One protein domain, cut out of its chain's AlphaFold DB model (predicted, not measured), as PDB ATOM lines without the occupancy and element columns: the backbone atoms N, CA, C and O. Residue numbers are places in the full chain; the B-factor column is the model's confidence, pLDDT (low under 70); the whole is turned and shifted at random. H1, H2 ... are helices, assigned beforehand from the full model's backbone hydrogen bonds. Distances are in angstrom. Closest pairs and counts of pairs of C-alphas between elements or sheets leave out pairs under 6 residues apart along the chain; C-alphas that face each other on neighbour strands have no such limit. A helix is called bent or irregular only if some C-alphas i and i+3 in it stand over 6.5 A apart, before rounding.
ATOM      1  N   VAL A 237      68.712  27.398  55.707       80.25
ATOM      2  CA  VAL A 237      69.634  28.430  55.197       80.25
ATOM      3  C   VAL A 237      68.871  29.569  54.509       80.25
ATOM      4  O   VAL A 237      69.255  30.729  54.628       80.25
ATOM      5  N   ALA A 238      67.761  29.242  53.841       79.38
ATOM      6  CA  ALA A 238      66.899  30.202  53.161       79.38
ATOM      7  C   ALA A 238      66.221  31.209  54.108       79.38
ATOM      8  O   ALA A 238      65.825  32.278  53.649       79.38
ATOM      9  N   ASP A 239      66.125  30.904  55.407       82.50
ATOM     10  CA  ASP A 239      65.569  31.821  56.408       82.50
ATOM     11  C   ASP A 239      66.519  32.998  56.713       82.50
ATOM     12  O   ASP A 239      66.105  33.959  57.360       82.50
ATOM     13  N   PHE A 240      67.783  32.934  56.260       91.75
ATOM     14  CA  PHE A 240      68.845  33.871  56.647       91.75
ATOM     15  C   PHE A 240      69.608  34.507  55.462       91.75
ATOM     16  O   PHE A 240      70.834  34.372  55.356       91.75
ATOM     17  N   PRO A 241      68.924  35.180  54.519       92.56
ATOM     18  CA  PRO A 241      69.566  35.710  53.319       92.56
ATOM     19  C   PRO A 241      70.603  36.810  53.603       92.56
ATOM     20  O   PRO A 241      71.662  36.809  52.969       92.56
ATOM     21  N   GLN A 242      70.349  37.740  54.536       94.94
ATOM     22  CA  GLN A 242      71.317  38.796  54.867       94.94
ATOM     23  C   GLN A 242      72.519  38.217  55.603       94.94
ATOM     24  O   GLN A 242      73.652  38.598  55.313       94.94
ATOM     25  N   PHE A 243      72.295  37.267  56.514       96.06
ATOM     26  CA  PHE A 243      73.376  36.586  57.220       96.06
ATOM     27  C   PHE A 243      74.304  35.834  56.268       96.06
ATOM     28  O   PHE A 243      75.522  35.980  56.357       96.06
ATOM     29  N   ILE A 244      73.743  35.084  55.314       94.06
ATOM     30  CA  ILE A 244      74.529  34.384  54.293       94.06
ATOM     31  C   ILE A 244      75.291  35.374  53.412       94.06
ATOM     32  O   ILE A 244      76.481  35.177  53.174       94.06
ATOM     33  N   GLY A 245      74.655  36.468  52.983       93.50
ATOM     34  CA  GLY A 245      75.323  37.511  52.202       93.50
ATOM     35  C   GLY A 245      76.470  38.191  52.958       93.50
ATOM     36  O   GLY A 245      77.527  38.439  52.381       93.50
ATOM     37  N   MET A 246      76.290  38.461  54.252       96.06
ATOM     38  CA  MET A 246      77.332  39.014  55.119       96.06
ATOM     39  C   MET A 246      78.489  38.023  55.298       96.06
ATOM     40  O   MET A 246      79.646  38.413  55.153       96.06
ATOM     41  N   LEU A 247      78.196  36.746  55.574       93.88
ATOM     42  CA  LEU A 247      79.220  35.705  55.692       93.88
ATOM     43  C   LEU A 247      80.014  35.538  54.400       93.88
ATOM     44  O   LEU A 247      81.234  35.413  54.464       93.88
ATOM     45  N   ALA A 248      79.333  35.557  53.251       92.44
ATOM     46  CA  ALA A 248      79.975  35.464  51.948       92.44
ATOM     47  C   ALA A 248      80.988  36.598  51.801       92.44
ATOM     48  O   ALA A 248      82.175  36.316  51.724       92.44
ATOM     49  N   LYS A 249      80.557  37.860  51.938       92.12
ATOM     50  CA  LYS A 249      81.456  39.027  51.890       92.12
ATOM     51  C   LYS A 249      82.616  38.918  52.876       92.12
ATOM     52  O   LYS A 249      83.768  39.109  52.507       92.12
ATOM     53  N   TYR A 250      82.337  38.555  54.127       91.81
ATOM     54  CA  TYR A 250      83.370  38.425  55.155       91.81
ATOM     55  C   TYR A 250      84.432  37.369  54.806       91.81
ATOM     56  O   TYR A 250      85.608  37.526  55.142       91.81
ATOM     57  N   LEU A 251      84.037  36.278  54.152       90.00
ATOM     58  CA  LEU A 251      84.934  35.185  53.786       90.00
ATOM     59  C   LEU A 251      85.622  35.417  52.436       90.00
ATOM     60  O   LEU A 251      86.810  35.126  52.328       90.00
ATOM     61  N   THR A 252      84.914  35.958  51.443       85.25
ATOM     62  CA  THR A 252      85.376  36.075  50.050       85.25
ATOM     63  C   THR A 252      86.061  37.394  49.734       85.25
ATOM     64  O   THR A 252      86.935  37.422  48.877       85.25
ATOM     65  N   ASP A 253      85.711  38.479  50.425       84.69
ATOM     66  CA  ASP A 253      86.313  39.799  50.170       84.69
ATOM     67  C   ASP A 253      87.625  39.982  50.962       84.69
ATOM     68  O   ASP A 253      88.316  40.993  50.855       84.69
ATOM     69  N   SER A 254      87.974  38.980  51.770       79.62
ATOM     70  CA  SER A 254      89.203  38.903  52.551       79.62
ATOM     71  C   SER A 254      90.411  38.628  51.640       79.62
ATOM     72  O   SER A 254      90.295  37.807  50.728       79.62
ATOM     73  N   PRO A 255      91.604  39.198  51.892       75.38
ATOM     74  CA  PRO A 255      92.819  38.857  51.136       75.38
ATOM     75  C   PRO A 255      93.147  37.351  51.182       75.38
ATOM     76  O   PRO A 255      93.693  36.798  50.227       75.38
ATOM     77  N   GLU A 256      92.738  36.662  52.249       75.38
ATOM     78  CA  GLU A 256      92.844  35.213  52.429       75.38
ATOM     79  C   GLU A 256      92.031  34.411  51.403       75.38
ATOM     80  O   GLU A 256      92.363  33.256  51.154       75.38
ATOM     81  N   ALA A 257      91.011  34.998  50.767       76.12
ATOM     82  CA  ALA A 257      90.228  34.336  49.722       76.12
ATOM     83  C   ALA A 257      91.053  34.045  48.458       76.12
ATOM     84  O   ALA A 257      90.743  33.119  47.713       76.12
ATOM     85  N   SER A 258      92.147  34.787  48.244       79.06
ATOM     86  CA  SER A 258      93.085  34.535  47.141       79.06
ATOM     87  C   SER A 258      93.960  33.298  47.379       79.06
ATOM     88  O   SER A 258      94.576  32.788  46.444       79.06
ATOM     89  N   ASN A 259      94.037  32.809  48.623       87.12
ATOM     90  CA  ASN A 259      94.791  31.617  48.983       87.12
ATOM     91  C   ASN A 259      93.841  30.528  49.517       87.12
ATOM     92  O   ASN A 259      93.418  30.601  50.676       87.12
ATOM     93  N   PRO A 260      93.581  29.460  48.738       85.56
ATOM     94  CA  PRO A 260      92.672  28.377  49.120       85.56
ATOM     95  C   PRO A 260      92.911  27.813  50.529       85.56
ATOM     96  O   PRO A 260      91.971  27.534  51.273       85.56
ATOM     97  N   HIS A 261      94.174  27.685  50.947       85.69
ATOM     98  CA  HIS A 261      94.513  27.143  52.262       85.69
ATOM     99  C   HIS A 261      94.172  28.109  53.408       85.69
ATOM    100  O   HIS A 261      93.747  27.678  54.487       85.69
ATOM    101  N   GLN A 262      94.363  29.411  53.193       87.56
ATOM    102  CA  GLN A 262      94.040  30.431  54.191       87.56
ATOM    103  C   GLN A 262      92.525  30.583  54.332       87.56
ATOM    104  O   GLN A 262      92.036  30.609  55.461       87.56
ATOM    105  N   LEU A 263      91.779  30.549  53.222       88.81
ATOM    106  CA  LEU A 263      90.316  30.553  53.242       88.81
ATOM    107  C   LEU A 263      89.751  29.358  54.026       88.81
ATOM    108  O   LEU A 263      88.922  29.539  54.917       88.81
ATOM    109  N   VAL A 264      90.247  28.139  53.773       88.50
ATOM    110  CA  VAL A 264      89.820  26.942  54.525       88.50
ATOM    111  C   VAL A 264      90.159  27.052  56.011       88.50
ATOM    112  O   VAL A 264      89.348  26.675  56.854       88.50
ATOM    113  N   THR A 265      91.328  27.594  56.354       88.62
ATOM    114  CA  THR A 265      91.714  27.831  57.756       88.62
ATOM    115  C   THR A 265      90.797  28.853  58.431       88.62
ATOM    116  O   THR A 265      90.357  28.622  59.555       88.62
ATOM    117  N   LYS A 266      90.439  29.942  57.740       88.56
ATOM    118  CA  LYS A 266      89.498  30.955  58.237       88.56
ATOM    119  C   LYS A 266      88.110  30.358  58.476       88.56
ATOM    120  O   LYS A 266      87.534  30.552  59.545       88.56
ATOM    121  N   MET A 267      87.603  29.577  57.521       90.25
ATOM    122  CA  MET A 267      86.335  28.859  57.674       90.25
ATOM    123  C   MET A 267      86.365  27.896  58.865       90.25
ATOM    124  O   MET A 267      85.412  27.866  59.639       90.25
ATOM    125  N   LEU A 268      87.459  27.143  59.039       87.62
ATOM    126  CA  LEU A 268      87.650  26.256  60.190       87.62
ATOM    127  C   LEU A 268      87.619  27.024  61.513       87.62
ATOM    128  O   LEU A 268      86.919  26.604  62.425       87.62
ATOM    129  N   GLY A 269      88.303  28.167  61.589       87.38
ATOM    130  CA  GLY A 269      88.290  29.020  62.777       87.38
ATOM    131  C   GLY A 269      86.894  29.539  63.136       87.38
ATOM    132  O   GLY A 269      86.582  29.666  64.313       87.38
ATOM    133  N   MET A 270      86.024  29.783  62.149       86.25
ATOM    134  CA  MET A 270      84.638  30.207  62.405       86.25
ATOM    135  C   MET A 270      83.728  29.081  62.903       86.25
ATOM    136  O   MET A 270      82.758  29.347  63.610       86.25
ATOM    137  N   VAL A 271      83.983  27.837  62.490       86.62
ATOM    138  CA  VAL A 271      83.170  26.684  62.912       86.62
ATOM    139  C   VAL A 271      83.708  26.026  64.181       86.62
ATOM    140  O   VAL A 271      82.977  25.297  64.848       86.62
ATOM    141  N   GLU A 272      84.967  26.274  64.538       83.38
ATOM    142  CA  GLU A 272      85.571  25.750  65.757       83.38
ATOM    143  C   GLU A 272      84.913  26.380  66.995       83.38
ATOM    144  O   GLU A 272      84.848  27.595  67.149       83.38
ATOM    145  N   GLY A 273      84.348  25.540  67.867       74.31
ATOM    146  CA  GLY A 273      83.575  25.990  69.033       74.31
ATOM    147  C   GLY A 273      82.143  26.460  68.727       74.31
ATOM    148  O   GLY A 273      81.392  26.761  69.658       74.31
ATOM    149  N   ALA A 274      81.730  26.482  67.455       80.44
ATOM    150  CA  ALA A 274      80.367  26.797  67.037       80.44
ATOM    151  C   ALA A 274      79.426  25.581  67.157       80.44
ATOM    152  O   ALA A 274      79.851  24.436  67.332       80.44
ATOM    153  N   HIS A 275      78.115  25.811  67.041       78.00
ATOM    154  CA  HIS A 275      77.151  24.711  66.959       78.00
ATOM    155  C   HIS A 275      77.393  23.893  65.671       78.00
ATOM    156  O   HIS A 275      77.563  24.502  64.618       78.00
ATOM    157  N   PRO A 276      77.325  22.543  65.670       74.88
ATOM    158  CA  PRO A 276      77.650  21.739  64.482       74.88
ATOM    159  C   PRO A 276      76.860  22.113  63.222       74.88
ATOM    160  O   PRO A 276      77.387  22.088  62.117       74.88
ATOM    161  N   SER A 277      75.594  22.520  63.367       77.62
ATOM    162  CA  SER A 277      74.772  22.977  62.234       77.62
ATOM    163  C   SER A 277      75.206  24.322  61.639       77.62
ATOM    164  O   SER A 277      74.748  24.659  60.550       77.62
ATOM    165  N   PHE A 278      76.074  25.081  62.313       84.00
ATOM    166  CA  PHE A 278      76.599  26.356  61.824       84.00
ATOM    167  C   PHE A 278      77.396  26.186  60.526       84.00
ATOM    168  O   PHE A 278      77.315  27.029  59.633       84.00
ATOM    169  N   VAL A 279      78.069  25.040  60.366       84.06
ATOM    170  CA  VAL A 279      78.819  24.697  59.150       84.06
ATOM    171  C   VAL A 279      77.965  24.819  57.883       84.06
ATOM    172  O   VAL A 279      78.465  25.236  56.846       84.06
ATOM    173  N   ASN A 280      76.660  24.532  57.971       82.81
ATOM    174  CA  ASN A 280      75.734  24.588  56.838       82.81
ATOM    175  C   ASN A 280      75.634  26.001  56.255       82.81
ATOM    176  O   ASN A 280      75.505  26.158  55.045       82.81
ATOM    177  N   TYR A 281      75.716  27.017  57.114       88.69
ATOM    178  CA  TYR A 281      75.627  28.422  56.732       88.69
ATOM    179  C   TYR A 281      76.952  28.917  56.150       88.69
ATOM    180  O   TYR A 281      76.951  29.612  55.141       88.69
ATOM    181  N   VAL A 282      78.083  28.486  56.720       89.62
ATOM    182  CA  VAL A 282      79.421  28.772  56.166       89.62
ATOM    183  C   VAL A 282      79.574  28.159  54.772       89.62
ATOM    184  O   VAL A 282      79.982  28.838  53.837       89.62
ATOM    185  N   ILE A 283      79.173  26.894  54.607       85.94
ATOM    186  CA  ILE A 283      79.160  26.206  53.312       85.94
ATOM    187  C   ILE A 283      78.274  26.955  52.316       85.94
ATOM    188  O   ILE A 283      78.716  27.228  51.207       85.94
ATOM    189  N   ALA A 284      77.040  27.294  52.696       86.25
ATOM    190  CA  ALA A 284      76.116  27.981  51.798       86.25
ATOM    191  C   ALA A 284      76.615  29.369  51.366       86.25
ATOM    192  O   ALA A 284      76.331  29.792  50.248       86.25
ATOM    193  N   ALA A 285      77.375  30.056  52.220       90.19
ATOM    194  CA  ALA A 285      77.979  31.344  51.899       90.19
ATOM    195  C   ALA A 285      79.150  31.237  50.904       90.19
ATOM    196  O   ALA A 285      79.329  32.131  50.084       90.19
ATOM    197  N   VAL A 286      79.938  30.158  50.967       89.62
ATOM    198  CA  VAL A 286      81.195  30.020  50.203       89.62
ATOM    199  C   VAL A 286      81.048  29.161  48.945       89.62
ATOM    200  O   VAL A 286      81.701  29.436  47.942       89.62
ATOM    201  N   ALA A 287      80.182  28.146  48.954       86.69
ATOM    202  CA  ALA A 287      80.020  27.208  47.839       86.69
ATOM    203  C   ALA A 287      79.734  27.862  46.466       86.69
ATOM    204  O   ALA A 287      80.252  27.346  45.476       86.69
ATOM    205  N   PRO A 288      78.980  28.980  46.360       85.50
ATOM    206  CA  PRO A 288      78.744  29.633  45.071       85.50
ATOM    207  C   PRO A 288      80.000  30.206  44.398       85.50
ATOM    208  O   PRO A 288      80.040  30.281  43.172       85.50
ATOM    209  N   SER A 289      81.006  30.629  45.170       86.06
ATOM    210  CA  SER A 289      82.231  31.270  44.659       86.06
ATOM    211  C   SER A 289      83.473  30.382  44.759       86.06
ATOM    212  O   SER A 289      84.324  30.428  43.876       86.06
ATOM    213  N   HIS A 290      83.566  29.553  45.801       87.56
ATOM    214  CA  HIS A 290      84.718  28.695  46.098       87.56
ATOM    215  C   HIS A 290      84.263  27.267  46.459       87.56
ATOM    216  O   HIS A 290      84.375  26.828  47.614       87.56
ATOM    217  N   PRO A 291      83.708  26.514  45.490       84.69
ATOM    218  CA  PRO A 291      83.161  25.183  45.740       84.69
ATOM    219  C   PRO A 291      84.238  24.185  46.192       84.69
ATOM    220  O   PRO A 291      83.993  23.387  47.097       84.69
ATOM    221  N   SER A 292      85.457  24.252  45.650       84.88
ATOM    222  CA  SER A 292      86.574  23.393  46.071       84.88
ATOM    223  C   SER A 292      86.921  23.546  47.552       84.88
ATOM    224  O   SER A 292      87.178  22.561  48.244       84.88
ATOM    225  N   GLU A 293      86.925  24.770  48.058       88.50
ATOM    226  CA  GLU A 293      87.288  25.115  49.426       88.50
ATOM    227  C   GLU A 293      86.160  24.744  50.387       88.50
ATOM    228  O   GLU A 293      86.423  24.164  51.445       88.50
ATOM    229  N   ALA A 294      84.905  24.986  49.989       85.50
ATOM    230  CA  ALA A 294      83.740  24.469  50.700       85.50
ATOM    231  C   ALA A 294      83.812  22.935  50.812       85.50
ATOM    232  O   ALA A 294      83.620  22.388  51.900       85.50
ATOM    233  N   PHE A 295      84.196  22.242  49.730       82.62
ATOM    234  CA  PHE A 295      84.414  20.795  49.746       82.62
ATOM    235  C   PHE A 295      85.514  20.368  50.737       82.62
ATOM    236  O   PHE A 295      85.339  19.442  51.536       82.62
ATOM    237  N   GLN A 296      86.653  21.066  50.724       84.12
ATOM    238  CA  GLN A 296      87.782  20.778  51.612       84.12
ATOM    239  C   GLN A 296      87.446  20.967  53.094       84.12
ATOM    240  O   GLN A 296      87.880  20.151  53.913       84.12
ATOM    241  N   LEU A 297      86.670  21.997  53.447       84.88
ATOM    242  CA  LEU A 297      86.203  22.220  54.818       84.88
ATOM    243  C   LEU A 297      85.465  20.986  55.349       84.88
ATOM    244  O   LEU A 297      85.776  20.482  56.427       84.88
ATOM    245  N   ILE A 298      84.535  20.451  54.561       76.88
ATOM    246  CA  ILE A 298      83.731  19.279  54.926       76.88
ATOM    247  C   ILE A 298      84.612  18.057  55.076       76.88
ATOM    248  O   ILE A 298      84.478  17.326  56.051       76.88
ATOM    249  N   ARG A 299      85.524  17.833  54.122       78.62
ATOM    250  CA  ARG A 299      86.446  16.701  54.179       78.62
ATOM    251  C   ARG A 299      87.268  16.756  55.464       78.62
ATOM    252  O   ARG A 299      87.414  15.734  56.125       78.62
ATOM    253  N   ARG A 300      87.761  17.937  55.855       81.50
ATOM    254  CA  ARG A 300      88.505  18.121  57.111       81.50
ATOM    255  C   ARG A 300      87.634  17.874  58.346       81.50
ATOM    256  O   ARG A 300      88.073  17.158  59.239       81.50
ATOM    257  N   LEU A 301      86.409  18.398  58.383       77.25
ATOM    258  CA  LEU A 301      85.480  18.186  59.504       77.25
ATOM    259  C   LEU A 301      85.042  16.719  59.627       77.25
ATOM    260  O   LEU A 301      85.026  16.164  60.722       77.25
ATOM    261  N   TYR A 302      84.770  16.056  58.503       70.38
ATOM    262  CA  TYR A 302      84.456  14.630  58.456       70.38
ATOM    263  C   TYR A 302      85.614  13.770  58.962       70.38
ATOM    264  O   TYR A 302      85.408  12.867  59.769       70.38
ATOM    265  N   LEU A 303      86.840  14.055  58.511       68.38
ATOM    266  CA  LEU A 303      88.027  13.327  58.954       68.38
ATOM    267  C   LEU A 303      88.318  13.543  60.447       68.38
ATOM    268  O   LEU A 303      88.861  12.636  61.076       68.38
ATOM    269  N   ARG A 304      87.951  14.706  61.003       69.44
ATOM    270  CA  ARG A 304      88.140  15.047  62.422       69.44
ATOM    271  C   ARG A 304      87.132  14.336  63.330       69.44
ATOM    272  O   ARG A 304      87.557  13.647  64.250       69.44
ATOM    273  N   ASP A 305      85.834  14.442  63.040       62.22
ATOM    274  CA  ASP A 305      84.779  14.014  63.979       62.22
ATOM    275  C   ASP A 305      83.996  12.766  63.538       62.22
ATOM    276  O   ASP A 305      83.154  12.269  64.288       62.22
ATOM    277  N   ARG A 306      84.223  12.256  62.315       55.00
ATOM    278  CA  ARG A 306      83.511  11.116  61.685       55.00
ATOM    279  C   ARG A 306      81.978  11.179  61.743       55.00
ATOM    280  O   ARG A 306      81.304  10.196  61.444       55.00
ATOM    281  N   THR A 307      81.410  12.329  62.093       53.38
ATOM    282  CA  THR A 307      79.981  12.525  62.332       53.38
ATOM    283  C   THR A 307      79.530  13.808  61.646       53.38
ATOM    284  O   THR A 307      79.314  14.849  62.258       53.38
ATOM    285  N   LEU A 308      79.373  13.746  60.322       58.53
ATOM    286  CA  LEU A 308      78.615  14.777  59.620       58.53
ATOM    287  C   LEU A 308      77.129  14.496  59.803       58.53
ATOM    288  O   LEU A 308      76.641  13.410  59.494       58.53
ATOM    289  N   SER A 309      76.401  15.492  60.298       60.25
ATOM    290  CA  SER A 309      74.959  15.354  60.449       60.25
ATOM    291  C   SER A 309      74.293  15.177  59.066       60.25
ATOM    292  O   SER A 309      74.658  15.881  58.118       60.25
ATOM    293  N   PRO A 310      73.281  14.296  58.918       58.06
ATOM    294  CA  PRO A 310      72.488  14.164  57.689       58.06
ATOM    295  C   PRO A 310      71.998  15.493  57.065       58.06
ATOM    296  O   PRO A 310      72.056  15.653  55.838       58.06
ATOM    297  N   PRO A 311      71.576  16.497  57.866       59.88
ATOM    298  CA  PRO A 311      71.231  17.828  57.362       59.88
ATOM    299  C   PRO A 311      72.387  18.568  56.679       59.88
ATOM    300  O   PRO A 311      72.154  19.283  55.702       59.88
ATOM    301  N   THR A 312      73.622  18.394  57.158       63.66
ATOM    302  CA  THR A 312      74.812  19.041  56.586       63.66
ATOM    303  C   THR A 312      75.066  18.570  55.166       63.66
ATOM    304  O   THR A 312      75.201  19.377  54.256       63.66
ATOM    305  N   MET A 313      74.986  17.267  54.931       63.16
ATOM    306  CA  MET A 313      75.191  16.687  53.599       63.16
ATOM    307  C   MET A 313      74.029  16.942  52.636       63.16
ATOM    308  O   MET A 313      74.230  17.030  51.428       63.16
ATOM    309  N   THR A 314      72.811  17.126  53.153       63.38
ATOM    310  CA  THR A 314      71.677  17.574  52.326       63.38
ATOM    311  C   THR A 314      71.880  19.016  51.856       63.38
ATOM    312  O   THR A 314      71.657  19.333  50.688       63.38
ATOM    313  N   THR A 315      72.333  19.889  52.762       62.66
ATOM    314  CA  THR A 315      72.692  21.281  52.435       62.66
ATOM    315  C   THR A 315      73.832  21.312  51.414       62.66
ATOM    316  O   THR A 315      73.860  22.160  50.531       62.66
ATOM    317  N   LEU A 316      74.731  20.333  51.473       64.06
ATOM    318  CA  LEU A 316      75.832  20.209  50.529       64.06
ATOM    319  C   LEU A 316      75.404  19.859  49.119       64.06
ATOM    320  O   LEU A 316      75.734  20.592  48.196       64.06
ATOM    321  N   ALA A 317      74.623  18.799  48.940       62.06
ATOM    322  CA  ALA A 317      74.152  18.447  47.602       62.06
ATOM    323  C   ALA A 317      73.285  19.532  46.963       62.06
ATOM    324  O   ALA A 317      73.190  19.599  45.743       62.06
ATOM    325  N   THR A 318      72.637  20.371  47.773       66.62
ATOM    326  CA  THR A 318      71.770  21.436  47.268       66.62
ATOM    327  C   THR A 318      72.513  22.709  46.876       66.62
ATOM    328  O   THR A 318      72.028  23.391  45.978       66.62
ATOM    329  N   ASN A 319      73.664  23.005  47.491       68.06
ATOM    330  CA  ASN A 319      74.409  24.251  47.263       68.06
ATOM    331  C   ASN A 319      75.734  24.070  46.500       68.06
ATOM    332  O   ASN A 319      76.348  25.063  46.121       68.06
ATOM    333  N   MET A 320      76.188  22.834  46.277       73.44
ATOM    334  CA  MET A 320      77.424  22.541  45.544       73.44
ATOM    335  C   MET A 320      77.171  22.350  44.037       73.44
ATOM    336  O   MET A 320      76.117  21.825  43.664       73.44
ATOM    337  N   PRO A 321      78.134  22.701  43.161       75.12
ATOM    338  CA  PRO A 321      78.063  22.377  41.739       75.12
ATOM    339  C   PRO A 321      77.945  20.865  41.489       75.12
ATOM    340  O   PRO A 321      78.487  20.052  42.244       75.12
ATOM    341  N   LEU A 322      77.267  20.484  40.399       74.44
ATOM    342  CA  LEU A 322      76.962  19.081  40.075       74.44
ATOM    343  C   LEU A 322      78.223  18.203  39.940       74.44
ATOM    344  O   LEU A 322      78.188  17.014  40.255       74.44
ATOM    345  N   GLU A 323      79.355  18.783  39.540       76.25
ATOM    346  CA  GLU A 323      80.640  18.083  39.404       76.25
ATOM    347  C   GLU A 323      81.154  17.485  40.729       76.25
ATOM    348  O   GLU A 323      81.799  16.438  40.728       76.25
ATOM    349  N   TYR A 324      80.787  18.069  41.876       73.69
ATOM    350  CA  TYR A 324      81.182  17.566  43.196       73.69
ATOM    351  C   TYR A 324      80.243  16.482  43.741       73.69
ATOM    352  O   TYR A 324      80.575  15.841  44.739       73.69
ATOM    353  N   LEU A 325      79.085  16.231  43.116       73.62
ATOM    354  CA  LEU A 325      78.083  15.302  43.657       73.62
ATOM    355  C   LEU A 325      78.605  13.871  43.819       73.62
ATOM    356  O   LEU A 325      78.230  13.218  44.791       73.62
ATOM    357  N   ASP A 326      79.487  13.391  42.939       73.62
ATOM    358  CA  ASP A 326      80.027  12.025  43.050       73.62
ATOM    359  C   ASP A 326      80.929  11.910  44.280       73.62
ATOM    360  O   ASP A 326      80.752  11.015  45.104       73.62
ATOM    361  N   GLN A 327      81.809  12.895  44.482       76.44
ATOM    362  CA  GLN A 327      82.706  12.956  45.637       76.44
ATOM    363  C   GLN A 327      81.928  13.122  46.952       76.44
ATOM    364  O   GLN A 327      82.264  12.512  47.968       76.44
ATOM    365  N   ILE A 328      80.847  13.914  46.949       72.31
ATOM    366  CA  ILE A 328      79.965  14.062  48.117       72.31
ATOM    367  C   ILE A 328      79.196  12.752  48.376       72.31
ATOM    368  O   ILE A 328      79.009  12.371  49.533       72.31
ATOM    369  N   THR A 329      78.781  12.036  47.327       71.19
ATOM    370  CA  THR A 329      78.102  10.733  47.445       71.19
ATOM    371  C   THR A 329      79.030   9.684  48.050       71.19
ATOM    372  O   THR A 329      78.613   8.925  48.926       71.19
ATOM    373  N   GLU A 330      80.293   9.654  47.630       75.88
ATOM    374  CA  GLU A 330      81.312   8.778  48.214       75.88
ATOM    375  C   GLU A 330      81.558   9.101  49.687       75.88
ATOM    376  O   GLU A 330      81.535   8.196  50.524       75.88
ATOM    377  N   LEU A 331      81.698  10.387  50.032       71.38
ATOM    378  CA  LEU A 331      81.814  10.817  51.427       71.38
ATOM    379  C   LEU A 331      80.586  10.422  52.258       71.38
ATOM    380  O   LEU A 331      80.742   9.998  53.399       71.38
ATOM    381  N   TRP A 332      79.373  10.504  51.701       69.12
ATOM    382  CA  TRP A 332      78.156  10.054  52.382       69.12
ATOM    383  C   TRP A 332      78.159   8.551  52.635       69.12
ATOM    384  O   TRP A 332      77.896   8.111  53.750       69.12
ATOM    385  N   ARG A 333      78.474   7.757  51.608       71.56
ATOM    386  CA  ARG A 333      78.543   6.296  51.725       71.56
ATOM    387  C   ARG A 333      79.607   5.866  52.733       71.56
ATOM    388  O   ARG A 333      79.378   4.915  53.470       71.56
ATOM    389  N   ALA A 334      80.725   6.586  52.807       68.81
ATOM    390  CA  ALA A 334      81.742   6.369  53.831       68.81
ATOM    391  C   ALA A 334      81.250   6.769  55.236       68.81
ATOM    392  O   ALA A 334      81.534   6.079  56.213       68.81
ATOM    393  N   ALA A 335      80.505   7.873  55.352       63.19
ATOM    394  CA  ALA A 335      79.990   8.389  56.621       63.19
ATOM    395  C   ALA A 335      78.870   7.537  57.216       63.19
ATOM    396  O   ALA A 335      78.794   7.377  58.432       63.19
ATOM    397  N   ALA A 336      77.986   7.026  56.367       62.94
ATOM    398  CA  ALA A 336      76.765   6.377  56.794       62.94
ATOM    399  C   ALA A 336      76.363   5.276  55.787       62.94
ATOM    400  O   ALA A 336      75.373   5.406  55.060       62.94
TER     401      ALA A 336
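Overview. This is residues 237 to 336 of the 395 residues of an uncharacterized protein of Diutina rugosa (UniProt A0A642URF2). Four helices, H4 to H7, stand nearly in line with one another as an up-and-down bundle, each running against the one before it, loosely joined on the H5 side; H1 lies across H4 on one side of it, and H3 packs slantwise on H4 and H5. The short H2 makes the corner between H1 and H3, and H7 lies on the far side of the bundle from them. The printed part has 100 residues with seven named helices, H1 to H7 in order, and no named strand: all helix. It is compact, with a radius of gyration of the C-alphas of 12.6 A, and rounded, spanning 35 by 30 by 29 A.

Along the chain. Find C-alpha 241 at (69.566, 35.710, 53.319); from there H1 runs 16.1 A to residue 252. H2 is residues 255 to 258, and H3, residues 260 to 271, covers 16.8 A. Look next at C-alpha 276 at (77.650, 21.739, 64.482), where H4 starts; it ends at residue 286, 16.9 A on. H5, the longest, takes residues 291 to 305 over 21.4 A, and H6 takes residues 310 to 319. H7 runs 19.9 A from residue 322 to C-alpha 335 at (79.990, 8.389, 56.621); it is irregular, with C-alphas 323 and 326 7.1 A apart.

Arrangement. Start in the bundle, where H4 and H6 touch, the same way at a shallow tilt of 6 degrees; their closest C-alphas, Asn 280 and Thr 312, are 5.6 A apart. H6 and H7 form a helical hairpin at 10 degrees, closest at the C-alphas of Ala 317 and Leu 325, 6.4 A. H5 only just touches H4, with 3 pairs of C-alphas within 8 A, the closest Ile 283 and Ala 294 at 5.6 A. H5 also only just touches H7, with 3 such pairs, the closest Tyr 302 and Ala 335 at 7.9 A. H5 and H6 are near each other, while H4 and H7 are apart. Walking outward, H3 touches H5 at a steep tilt of 52 degrees, closest at the C-alphas of Val 264 and Leu 297, 6.0 A. H1 touches H4, only just about perpendicular at 72 degrees, with the C-alphas of Ala 248 and Ala 285 closest at 4.6 A. H2 and H3 touch only at the corner, closest at the C-alphas of Ala 257 and Leu 263, 5.2 A. In H1, H3, H5 and H6 every O i to N i+4 pair is within hydrogen-bond range; H4 has 5 of 7, H7 8 of 10, and H2 is too short for such a pair.

Size, cuts and confidence. The farthest C-alphas, Pro 255 and Ala 336, are 36.7 A apart. The printed part has no cut, and the six links between helices are tight. Look for pLDDT under 70 at residues 303 to 319, 332 and 334 to 336; the mean of the printed part is 79.1.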